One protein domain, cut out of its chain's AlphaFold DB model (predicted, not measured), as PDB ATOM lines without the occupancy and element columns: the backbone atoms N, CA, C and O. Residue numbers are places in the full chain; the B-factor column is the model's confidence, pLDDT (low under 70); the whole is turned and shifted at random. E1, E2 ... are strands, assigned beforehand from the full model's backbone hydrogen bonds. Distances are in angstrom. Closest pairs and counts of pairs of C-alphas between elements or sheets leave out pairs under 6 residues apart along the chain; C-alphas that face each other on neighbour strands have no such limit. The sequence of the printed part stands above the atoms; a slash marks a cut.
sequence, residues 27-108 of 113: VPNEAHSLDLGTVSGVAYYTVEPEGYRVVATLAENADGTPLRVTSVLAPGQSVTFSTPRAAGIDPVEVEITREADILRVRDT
ATOM      1  N   VAL A  27     161.540 187.871 200.487       85.75
ATOM      2  CA  VAL A  27     162.674 188.568 201.103       85.75
ATOM      3  C   VAL A  27     163.985 188.061 200.482       85.75
ATOM      4  O   VAL A  27     164.120 186.856 200.245       85.75
ATOM      5  N   PRO A  28     164.983 188.928 200.209       89.44
ATOM      6  CA  PRO A  28     166.250 188.478 199.640       89.44
ATOM      7  C   PRO A  28     166.941 187.441 200.533       89.44
ATOM      8  O   PRO A  28     167.053 187.632 201.743       89.44
ATOM      9  N   ASN A  29     167.497 186.394 199.922       89.56
ATOM     10  CA  ASN A  29     168.139 185.239 200.569       89.56
ATOM     11  C   ASN A  29     167.219 184.370 201.440       89.56
ATOM     12  O   ASN A  29     167.699 183.405 202.036       89.56
ATOM     13  N   GLU A  30     165.923 184.667 201.509       91.88
ATOM     14  CA  GLU A  30     164.960 183.801 202.174       91.88
ATOM     15  C   GLU A  30     164.481 182.720 201.203       91.88
ATOM     16  O   GLU A  30     164.181 182.989 200.037       91.88
ATOM     17  N   ALA A  31     164.452 181.478 201.682       90.50
ATOM     18  CA  ALA A  31     163.943 180.362 200.905       90.50
ATOM     19  C   ALA A  31     162.410 180.375 200.920       90.50
ATOM     20  O   ALA A  31     161.783 180.350 201.975       90.50
ATOM     21  N   HIS A  32     161.823 180.353 199.734       91.81
ATOM     22  CA  HIS A  32     160.398 180.234 199.492       91.81
ATOM     23  C   HIS A  32     160.082 178.832 198.976       91.81
ATOM     24  O   HIS A  32     160.759 178.345 198.070       91.81
ATOM     25  N   SER A  33     159.070 178.179 199.545       92.00
ATOM     26  CA  SER A  33     158.636 176.855 199.086       92.00
ATOM     27  C   SER A  33     157.949 176.963 197.729       92.00
ATOM     28  O   SER A  33     157.148 177.866 197.517       92.00
ATOM     29  N   LEU A  34     158.228 176.023 196.832       92.62
ATOM     30  CA  LEU A  34     157.548 175.874 195.551       92.62
ATOM     31  C   LEU A  34     156.829 174.528 195.523       92.62
ATOM     32  O   LEU A  34     157.469 173.485 195.688       92.62
ATOM     33  N   ASP A  35     155.522 174.557 195.289       92.62
ATOM     34  CA  ASP A  35     154.707 173.362 195.077       92.62
ATOM     35  C   ASP A  35     154.274 173.287 193.607       92.62
ATOM     36  O   ASP A  35     153.469 174.084 193.131       92.62
ATOM     37  N   LEU A  36     154.838 172.322 192.879       93.00
ATOM     38  CA  LEU A  36     154.489 172.001 191.495       93.00
ATOM     39  C   LEU A  36     153.842 170.605 191.431       93.00
ATOM     40  O   LEU A  36     154.012 169.858 190.462       93.00
ATOM     41  N   GLY A  37     153.128 170.197 192.480       91.25
ATOM     42  CA  GLY A  37     152.486 168.894 192.584       91.25
ATOM     43  C   GLY A  37     153.493 167.768 192.810       91.25
ATOM     44  O   GLY A  37     153.975 167.561 193.917       91.25
ATOM     45  N   THR A  38     153.796 166.985 191.770       90.44
ATOM     46  CA  THR A  38     154.737 165.851 191.887       90.44
ATOM     47  C   THR A  38     156.195 166.286 191.954       90.44
ATOM     48  O   THR A  38     157.059 165.453 192.186       90.44
ATOM     49  N   VAL A  39     156.477 167.564 191.701       94.12
ATOM     50  CA  VAL A  39     157.787 168.183 191.897       94.12
ATOM     51  C   VAL A  39     157.604 169.274 192.935       94.12
ATOM     52  O   VAL A  39     156.651 170.043 192.872       94.12
ATOM     53  N   SER A  40     158.520 169.361 193.884       94.00
ATOM     54  CA  SER A  40     158.539 170.435 194.870       94.00
ATOM     55  C   SER A  40     159.959 170.941 195.043       94.00
ATOM     56  O   SER A  40     160.927 170.345 194.554       94.00
ATOM     57  N   GLY A  41     160.100 172.079 195.702       94.69
ATOM     58  CA  GLY A  41     161.416 172.630 195.926       94.69
ATOM     59  C   GLY A  41     161.404 173.940 196.670       94.69
ATOM     60  O   GLY A  41     160.425 174.318 197.307       94.69
ATOM     61  N   VAL A  42     162.529 174.634 196.573       95.31
ATOM     62  CA  VAL A  42     162.698 175.958 197.155       95.31
ATOM     63  C   VAL A  42     163.297 176.904 196.135       95.31
ATOM     64  O   VAL A  42     164.150 176.510 195.336       95.31
ATOM     65  N   ALA A  43     162.882 178.162 196.190       96.25
ATOM     66  CA  ALA A  43     163.541 179.249 195.496       96.25
ATOM     67  C   ALA A  43     163.994 180.320 196.476       96.25
ATOM     68  O   ALA A  43     163.329 180.597 197.463       96.25
ATOM     69  N   TYR A  44     165.119 180.948 196.186       95.69
ATOM     70  CA  TYR A  44     165.533 182.185 196.834       95.69
ATOM     71  C   TYR A  44     166.031 183.143 195.763       95.69
ATOM     72  O   TYR A  44     166.282 182.748 194.618       95.69
ATOM     73  N   TYR A  45     166.200 184.407 196.134       96.44
ATOM     74  CA  TYR A  45     166.815 185.374 195.243       96.44
ATOM     75  C   TYR A  45     167.890 186.205 195.924       96.44
ATOM     76  O   TYR A  45     167.862 186.426 197.134       96.44
ATOM     77  N   THR A  46     168.823 186.691 195.116       95.94
ATOM     78  CA  THR A  46     169.820 187.689 195.496       95.94
ATOM     79  C   THR A  46     169.628 188.947 194.659       95.94
ATOM     80  O   THR A  46     169.167 188.901 193.515       95.94
ATOM     81  N   VAL A  47     169.975 190.094 195.240       95.31
ATOM     82  CA  VAL A  47     170.044 191.362 194.510       95.31
ATOM     83  C   VAL A  47     171.445 191.480 193.917       95.31
ATOM     84  O   VAL A  47     172.420 191.559 194.662       95.31
ATOM     85  N   GLU A  48     171.548 191.481 192.590       93.81
ATOM     86  CA  GLU A  48     172.805 191.609 191.846       93.81
ATOM     87  C   GLU A  48     172.778 192.859 190.950       93.81
ATOM     88  O   GLU A  48     171.696 193.366 190.632       93.81
ATOM     89  N   PRO A  49     173.946 193.385 190.529       93.12
ATOM     90  CA  PRO A  49     174.005 194.536 189.624       93.12
ATOM     91  C   PRO A  49     173.220 194.327 188.321       93.12
ATOM     92  O   PRO A  49     172.641 195.270 187.784       93.12
ATOM     93  N   GLU A  50     173.174 193.090 187.828       91.19
ATOM     94  CA  GLU A  50     172.514 192.708 186.581       91.19
ATOM     95  C   GLU A  50     171.000 192.479 186.741       91.19
ATOM     96  O   GLU A  50     170.284 192.378 185.744       91.19
ATOM     97  N   GLY A  51     170.490 192.400 187.974       94.81
ATOM     98  CA  GLY A  51     169.080 192.150 188.267       94.81
ATOM     99  C   GLY A  51     168.868 191.302 189.518       94.81
ATOM    100  O   GLY A  51     169.764 191.119 190.337       94.81
ATOM    101  N   TYR A  52     167.655 190.779 189.693       97.00
ATOM    102  CA  TYR A  52     167.383 189.844 190.788       97.00
ATOM    103  C   TYR A  52     167.681 188.433 190.299       97.00
ATOM    104  O   TYR A  52     166.967 187.918 189.437       97.00
ATOM    105  N   ARG A  53     168.744 187.814 190.817       97.75
ATOM    106  CA  ARG A  53     169.065 186.425 190.489       97.75
ATOM    107  C   ARG A  53     168.162 185.519 191.309       97.75
ATOM    108  O   ARG A  53     168.339 185.401 192.515       97.75
ATOM    109  N   VAL A  54     167.231 184.853 190.642       97.44
ATOM    110  CA  VAL A  54     166.377 183.813 191.216       97.44
ATOM    111  C   VAL A  54     167.058 182.465 191.021       97.44
ATOM    112  O   VAL A  54     167.466 182.112 189.910       97.44
ATOM    113  N   VAL A  55     167.169 181.700 192.100       98.00
ATOM    114  CA  VAL A  55     167.687 180.334 192.094       98.00
ATOM    115  C   VAL A  55     166.608 179.423 192.647       98.00
ATOM    116  O   VAL A  55     166.222 179.581 193.800       98.00
ATOM    117  N   ALA A  56     166.170 178.455 191.847       97.81
ATOM    118  CA  ALA A  56     165.246 177.411 192.272       97.81
ATOM    119  C   ALA A  56     165.947 176.052 192.259       97.81
ATOM    120  O   ALA A  56     166.667 175.725 191.311       97.81
ATOM    121  N   THR A  57     165.718 175.256 193.296       97.25
ATOM    122  CA  THR A  57     166.130 173.854 193.371       97.25
ATOM    123  C   THR A  57     164.882 173.002 193.513       97.25
ATOM    124  O   THR A  57     164.146 173.160 194.481       97.25
ATOM    125  N   LEU A  58     164.660 172.117 192.544       96.88
ATOM    126  CA  LEU A  58     163.455 171.308 192.388       96.88
ATOM    127  C   LEU A  58     163.811 169.817 192.387       96.88
ATOM    128  O   LEU A  58     164.847 169.437 191.843       96.88
ATOM    129  N   ALA A  59     162.947 168.976 192.948       96.56
ATOM    130  CA  ALA A  59     163.051 167.518 192.878       96.56
ATOM    131  C   ALA A  59     161.660 166.869 192.965       96.56
ATOM    132  O   ALA A  59     160.722 167.464 193.494       96.56
ATOM    133  N   GLU A  60     161.516 165.641 192.461       93.69
ATOM    134  CA  GLU A  60     160.255 164.883 192.572       93.69
ATOM    135  C   GLU A  60     159.931 164.502 194.026       93.69
ATOM    136  O   GLU A  60     158.780 164.477 194.450       93.69
ATOM    137  N   ASN A  61     160.959 164.189 194.810       87.00
ATOM    138  CA  ASN A  61     160.871 163.835 196.223       87.00
ATOM    139  C   ASN A  61     162.271 163.939 196.857       87.00
ATOM    140  O   ASN A  61     163.230 164.329 196.189       87.00
ATOM    141  N   ALA A  62     162.390 163.581 198.139       83.12
ATOM    142  CA  ALA A  62     163.647 163.650 198.887       83.12
ATOM    143  C   ALA A  62     164.790 162.804 198.289       83.12
ATOM    144  O   ALA A  62     165.955 163.133 198.507       83.12
ATOM    145  N   ASP A  63     164.464 161.760 197.521       88.44
ATOM    146  CA  ASP A  63     165.427 160.847 196.894       88.44
ATOM    147  C   ASP A  63     165.646 161.153 195.398       88.44
ATOM    148  O   ASP A  63     166.481 160.527 194.739       88.44
ATOM    149  N   GLY A  64     164.892 162.105 194.841       90.75
ATOM    150  CA  GLY A  64     164.966 162.496 193.439       90.75
ATOM    151  C   GLY A  64     166.233 163.291 193.117       90.75
ATOM    152  O   GLY A  64     166.752 164.040 193.944       90.75
ATOM    153  N   THR A  65     166.723 163.176 191.879       96.12
ATOM    154  CA  THR A  65     167.864 163.979 191.411       96.12
ATOM    155  C   THR A  65     167.480 165.463 191.382       96.12
ATOM    156  O   THR A  65     166.550 165.825 190.658       96.12
ATOM    157  N   PRO A  66     168.192 166.345 192.105       95.75
ATOM    158  CA  PRO A  66     167.843 167.757 192.150       95.75
ATOM    159  C   PRO A  66     168.162 168.461 190.825       95.75
ATOM    160  O   PRO A  66     169.270 168.357 190.293       95.75
ATOM    161  N   LEU A  67     167.209 169.251 190.333       96.88
ATOM    162  CA  LEU A  67     167.375 170.181 189.221       96.88
ATOM    163  C   LEU A  67     167.497 171.605 189.762       96.88
ATOM    164  O   LEU A  67     166.591 172.113 190.422       96.88
ATOM    165  N   ARG A  68     168.608 172.274 189.447       97.50
ATOM    166  CA  ARG A  68     168.809 173.686 189.779       97.50
ATOM    167  C   ARG A  68     168.597 174.557 188.548       97.50
ATOM    168  O   ARG A  68     169.304 174.408 187.556       97.50
ATOM    169  N   VAL A  69     167.678 175.507 188.653       97.75
ATOM    170  CA  VAL A  69     167.391 176.511 187.623       97.75
ATOM    171  C   VAL A  69     167.829 177.877 188.138       97.75
ATOM    172  O   VAL A  69     167.674 178.192 189.316       97.75
ATOM    173  N   THR A  70     168.432 178.689 187.272       97.88
ATOM    174  CA  THR A  70     168.853 180.054 187.605       97.88
ATOM    175  C   THR A  70     168.380 181.008 186.523       97.88
ATOM    176  O   THR A  70     168.579 180.743 185.341       97.88
ATOM    177  N   SER A  71     167.780 182.118 186.943       97.50
ATOM    178  CA  SER A  71     167.344 183.202 186.066       97.50
ATOM    179  C   SER A  71     167.701 184.548 186.689       97.50
ATOM    180  O   SER A  71     167.793 184.657 187.909       97.50
ATOM    181  N   VAL A  72     167.912 185.572 185.864       97.81
ATOM    182  CA  VAL A  72     168.121 186.953 186.319       97.81
ATOM    183  C   VAL A  72     166.960 187.792 185.805       97.81
ATOM    184  O   VAL A  72     166.744 187.867 184.599       97.81
ATOM    185  N   LEU A  73     166.210 188.399 186.727       97.81
ATOM    186  CA  LEU A  73     165.022 189.190 186.423       97.81
ATOM    187  C   LEU A  73     165.329 190.695 186.473       97.81
ATOM    188  O   LEU A  73     165.654 191.261 187.529       97.81
ATOM    189  N   ALA A  74     165.171 191.366 185.334       96.56
ATOM    190  CA  ALA A  74     165.024 192.817 185.272       96.56
ATOM    191  C   ALA A  74     163.637 193.242 185.810       96.56
ATOM    192  O   ALA A  74     162.739 192.404 185.941       96.56
ATOM    193  N   PRO A  75     163.428 194.530 186.145       94.88
ATOM    194  CA  PRO A  75     162.117 195.018 186.568       94.88
ATOM    195  C   PRO A  75     161.021 194.683 185.545       94.88
ATOM    196  O   PRO A  75     161.172 194.961 184.357       94.88
ATOM    197  N   GLY A  76     159.918 194.093 186.011       94.50
ATOM    198  CA  GLY A  76     158.778 193.695 185.183       94.50
ATOM    199  C   GLY A  76     158.920 192.333 184.498       94.50
ATOM    200  O   GLY A  76     158.009 191.935 183.779       94.50
ATOM    201  N   GLN A  77     160.030 191.617 184.700       97.44
ATOM    202  CA  GLN A  77     160.199 190.258 184.183       97.44
ATOM    203  C   GLN A  77     159.727 189.204 185.182       97.44
ATOM    204  O   GLN A  77     159.781 189.402 186.400       97.44
ATOM    205  N   SER A  78     159.324 188.055 184.643       96.44
ATOM    206  CA  SER A  78     158.948 186.878 185.410       96.44
ATOM    207  C   SER A  78     159.652 185.620 184.907       96.44
ATOM    208  O   SER A  78     160.224 185.577 183.814       96.44
ATOM    209  N   VAL A  79     159.643 184.598 185.753       96.69
ATOM    210  CA  VAL A  79     159.993 183.222 185.414       96.69
ATOM    211  C   VAL A  79     158.879 182.313 185.921       96.69
ATOM    212  O   VAL A  79     158.420 182.471 187.052       96.69
ATOM    213  N   THR A  80     158.470 181.356 185.093       96.25
ATOM    214  CA  THR A  80     157.426 180.385 185.433       96.25
ATOM    215  C   THR A  80     158.025 178.993 185.499       96.25
ATOM    216  O   THR A  80     158.758 178.574 184.599       96.25
ATOM    217  N   PHE A  81     157.696 178.272 186.563       95.00
ATOM    218  CA  PHE A  81     157.971 176.851 186.705       95.00
ATOM    219  C   PHE A  81     156.663 176.100 186.517       95.00
ATOM    220  O   PHE A  81     155.657 176.486 187.103       95.00
ATOM    221  N   SER A  82     156.674 175.041 185.713       94.06
ATOM    222  CA  SER A  82     155.470 174.274 185.401       94.06
ATOM    223  C   SER A  82     155.765 172.783 185.377       94.06
ATOM    224  O   SER A  82     156.739 172.358 184.745       94.06
ATOM    225  N   THR A  83     154.892 171.982 185.973       93.38
ATOM    226  CA  THR A  83     154.859 170.531 185.761       93.38
ATOM    227  C   THR A  83     153.641 170.150 184.920       93.38
ATOM    228  O   THR A  83     152.525 170.621 185.170       93.38
ATOM    229  N   PRO A  84     153.822 169.294 183.900       93.00
ATOM    230  CA  PRO A  84     152.713 168.870 183.061       93.00
ATOM    231  C   PRO A  84     151.748 167.967 183.838       93.00
ATOM    232  O   PRO A  84     152.145 167.208 184.725       93.00
ATOM    233  N   ARG A  85     150.473 167.996 183.441       88.75
ATOM    234  CA  ARG A  85     149.445 167.039 183.873       88.75
ATOM    235  C   ARG A  85     148.953 166.225 182.673       88.75
ATOM    236  O   ARG A  85     149.548 166.262 181.595       88.75
ATOM    237  N   ALA A  86     147.898 165.436 182.871       90.38
ATOM    238  CA  ALA A  86     147.269 164.694 181.782       90.38
ATOM    239  C   ALA A  86     146.845 165.635 180.640       90.38
ATOM    240  O   ALA A  86     146.540 166.806 180.863       90.38
ATOM    241  N   ALA A  87     146.808 165.113 179.413       90.62
ATOM    242  CA  ALA A  87     146.426 165.903 178.247       90.62
ATOM    243  C   ALA A  87     145.040 166.546 178.436       90.62
ATOM    244  O   ALA A  87     144.081 165.868 178.804       90.62
ATOM    245  N   GLY A  88     144.947 167.850 178.165       90.38
ATOM    246  CA  GLY A  88     143.719 168.628 178.348       90.38
ATOM    247  C   GLY A  88     143.468 169.114 179.780       90.38
ATOM    248  O   GLY A  88     142.420 169.703 180.020       90.38
ATOM    249  N   ILE A  89     144.401 168.882 180.710       89.44
ATOM    250  CA  ILE A  89     144.384 169.440 182.066       89.44
ATOM    251  C   ILE A  89     145.480 170.498 182.181       89.44
ATOM    252  O   ILE A  89     146.609 170.262 181.743       89.44
ATOM    253  N   ASP A  90     145.153 171.635 182.795       89.69
ATOM    254  CA  ASP A  90     146.115 172.711 183.027       89.69
ATOM    255  C   ASP A  90     147.301 172.230 183.891       89.69
ATOM    256  O   ASP A  90     147.120 171.411 184.811       89.69
ATOM    257  N   PRO A  91     148.528 172.695 183.596       91.31
ATOM    258  CA  PRO A  91     149.709 172.374 184.390       91.31
ATOM    259  C   PRO A  91     149.604 172.942 185.810       91.31
ATOM    260  O   PRO A  91     148.823 173.851 186.087       91.31
ATOM    261  N   VAL A  92     150.417 172.407 186.721       92.94
ATOM    262  CA  VAL A  92     150.652 173.074 188.009       92.94
ATOM    263  C   VAL A  92     151.781 174.066 187.791       92.94
ATOM    264  O   VAL A  92     152.872 173.651 187.389       92.94
ATOM    265  N   GLU A  93     151.528 175.353 188.020       93.44
ATOM    266  CA  GLU A  93     152.526 176.396 187.796       93.44
ATOM    267  C   GLU A  93     152.731 177.287 189.015       93.44
ATOM    268  O   GLU A  93     151.813 177.569 189.790       93.44
ATOM    269  N   VAL A  94     153.965 177.770 189.126       93.50
ATOM    270  CA  VAL A  94     154.347 178.844 190.036       93.50
ATOM    271  C   VAL A  94     155.077 179.906 189.227       93.50
ATOM    272  O   VAL A  94     156.088 179.623 188.576       93.50
ATOM    273  N   GLU A  95     154.566 181.132 189.266       94.75
ATOM    274  CA  GLU A  95     155.195 182.298 188.655       94.75
ATOM    275  C   GLU A  95     155.923 183.119 189.717       94.75
ATOM    276  O   GLU A  95     155.373 183.467 190.763       94.75
ATOM    277  N   ILE A  96     157.161 183.485 189.406       95.06
ATOM    278  CA  ILE A  96     157.975 184.393 190.195       95.06
ATOM    279  C   ILE A  96     158.200 185.664 189.370       95.06
ATOM    280  O   ILE A  96     158.857 185.623 188.331       95.06
ATOM    281  N   THR A  97     157.675 186.798 189.837       95.50
ATOM    282  CA  THR A  97     157.721 188.086 189.125       95.50
ATOM    283  C   THR A  97     158.462 189.142 189.926       95.50
ATOM    284  O   THR A  97     158.183 189.343 191.107       95.50
ATOM    285  N   ARG A  98     159.360 189.883 189.272       95.00
ATOM    286  CA  ARG A  98     159.943 191.098 189.847       95.00
ATOM    287  C   ARG A  98     159.073 192.307 189.513       95.00
ATOM    288  O   ARG A  98     159.105 192.816 188.393       95.00
ATOM    289  N   GLU A  99     158.352 192.820 190.498       93.12
ATOM    290  CA  GLU A  99     157.585 194.059 190.382       93.12
ATOM    291  C   GLU A  99     158.418 195.221 190.945       93.12
ATOM    292  O   GLU A  99     158.465 195.447 192.149       93.12
ATOM    293  N   ALA A 100     159.111 195.955 190.068       89.50
ATOM    294  CA  ALA A 100     160.086 196.987 190.446       89.50
ATOM    295  C   ALA A 100     161.170 196.462 191.414       89.50
ATOM    296  O   ALA A 100     162.120 195.813 190.967       89.50
ATOM    297  N   ASP A 101     161.018 196.716 192.713       87.62
ATOM    298  CA  ASP A 101     161.976 196.358 193.769       87.62
ATOM    299  C   ASP A 101     161.463 195.255 194.708       87.62
ATOM    300  O   ASP A 101     162.123 194.906 195.684       87.62
ATOM    301  N   ILE A 102     160.291 194.686 194.417       86.94
ATOM    302  CA  ILE A 102     159.736 193.551 195.155       86.94
ATOM    303  C   ILE A 102     159.660 192.319 194.259       86.94
ATOM    304  O   ILE A 102     159.488 192.409 193.042       86.94
ATOM    305  N   LEU A 103     159.792 191.150 194.875       91.31
ATOM    306  CA  LEU A 103     159.629 189.866 194.211       91.31
ATOM    307  C   LEU A 103     158.343 189.215 194.722       91.31
ATOM    308  O   LEU A 103     158.157 189.076 195.928       91.31
ATOM    309  N   ARG A 104     157.449 188.851 193.803       91.38
ATOM    310  CA  ARG A 104     156.169 188.203 194.105       91.38
ATOM    311  C   ARG A 104     156.141 186.782 193.584       91.38
ATOM    312  O   ARG A 104     156.577 186.532 192.461       91.38
ATOM    313  N   VAL A 105     155.576 185.892 194.390       90.94
ATOM    314  CA  VAL A 105     155.339 184.493 194.036       90.94
ATOM    315  C   VAL A 105     153.834 184.273 193.925       90.94
ATOM    316  O   VAL A 105     153.065 184.708 194.785       90.94
ATOM    317  N   ARG A 106     153.401 183.658 192.825       89.94
ATOM    318  CA  ARG A 106     151.996 183.351 192.557       89.94
ATOM    319  C   ARG A 106     151.859 181.889 192.184       89.94
ATOM    320  O   ARG A 106     152.424 181.458 191.181       89.94
ATOM    321  N   ASP A 107     151.042 181.180 192.946       84.00
ATOM    322  CA  ASP A 107     150.660 179.813 192.628       84.00
ATOM    323  C   ASP A 107     149.397 179.848 191.767       84.00
ATOM    324  O   ASP A 107     148.392 180.465 192.133       84.00
ATOM    325  N   THR A 108     149.414 179.167 190.624       69.62
ATOM    326  CA  THR A 108     148.196 178.964 189.821       69.62
ATOM    327  C   THR A 108     147.448 177.695 190.231       69.62
ATOM    328  O   THR A 108     146.324 177.460 189.789       69.62
TER     329      THR A 108
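This is residues 27 to 108 of the 113 residues of an uncharacterized protein of Acuticoccus sediminis (UniProt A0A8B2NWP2). Two antiparallel sheets lie face to face as a small sandwich, a strongly twisted one, E1 E2 E3 E4, and a smaller one, E5 E6 E7, with their strands nearly in line, 9 degrees apart. Each sheet is a meander, each strand the antiparallel neighbour of the one before, and the chain changes sheets at the link E4 to E5. The printed part has 82 residues with seven named strands, E1 to E7 in chain order, and no named helix: the class is all strand. It is compact, with a radius of gyration of the C-alphas of 13.1 A and spans of 39 by 29 by 17 A.

Find C-alpha 32 at (160.398, 180.234, 199.492), where E1, residues 32 to 36, begins. E2, residues 39 to 48, runs 27.8 A; E3, residues 51 to 59, 25.8 A; E4, residues 67 to 73, 19.4 A. Next come E5, residues 78 to 83, and E6, residues 92 to 99, 22.2 A long. E7, residues 102 to 107, ends at C-alpha 107, (150.660, 179.813, 192.628).

In the larger sheet, look for N 34 and O 41, 2.8 A, between E1 and E2; N 44 and O 55, 3.0 A, in the hairpin E2 and E3; and N 54 and O 71, 2.8 A, between E3 and E4. In the smaller, N 81 and O 94 are 2.9 A apart between E5 and E6, and N 97 and O 104 2.9 A between E6 and E7. Across the sandwich, the closest C-alphas of E1 and E6 are those of Leu 36 and Val 92, 5.3 A; of E4 and E5, those of Ser 71 and Val 79, 7.4 A. E4 and E7 are apart.

The C-alphas farthest apart are those of Pro 49 and Gly 88, 41.4 A. The printed part has no cut and no long link. Residue 108 is under pLDDT 70.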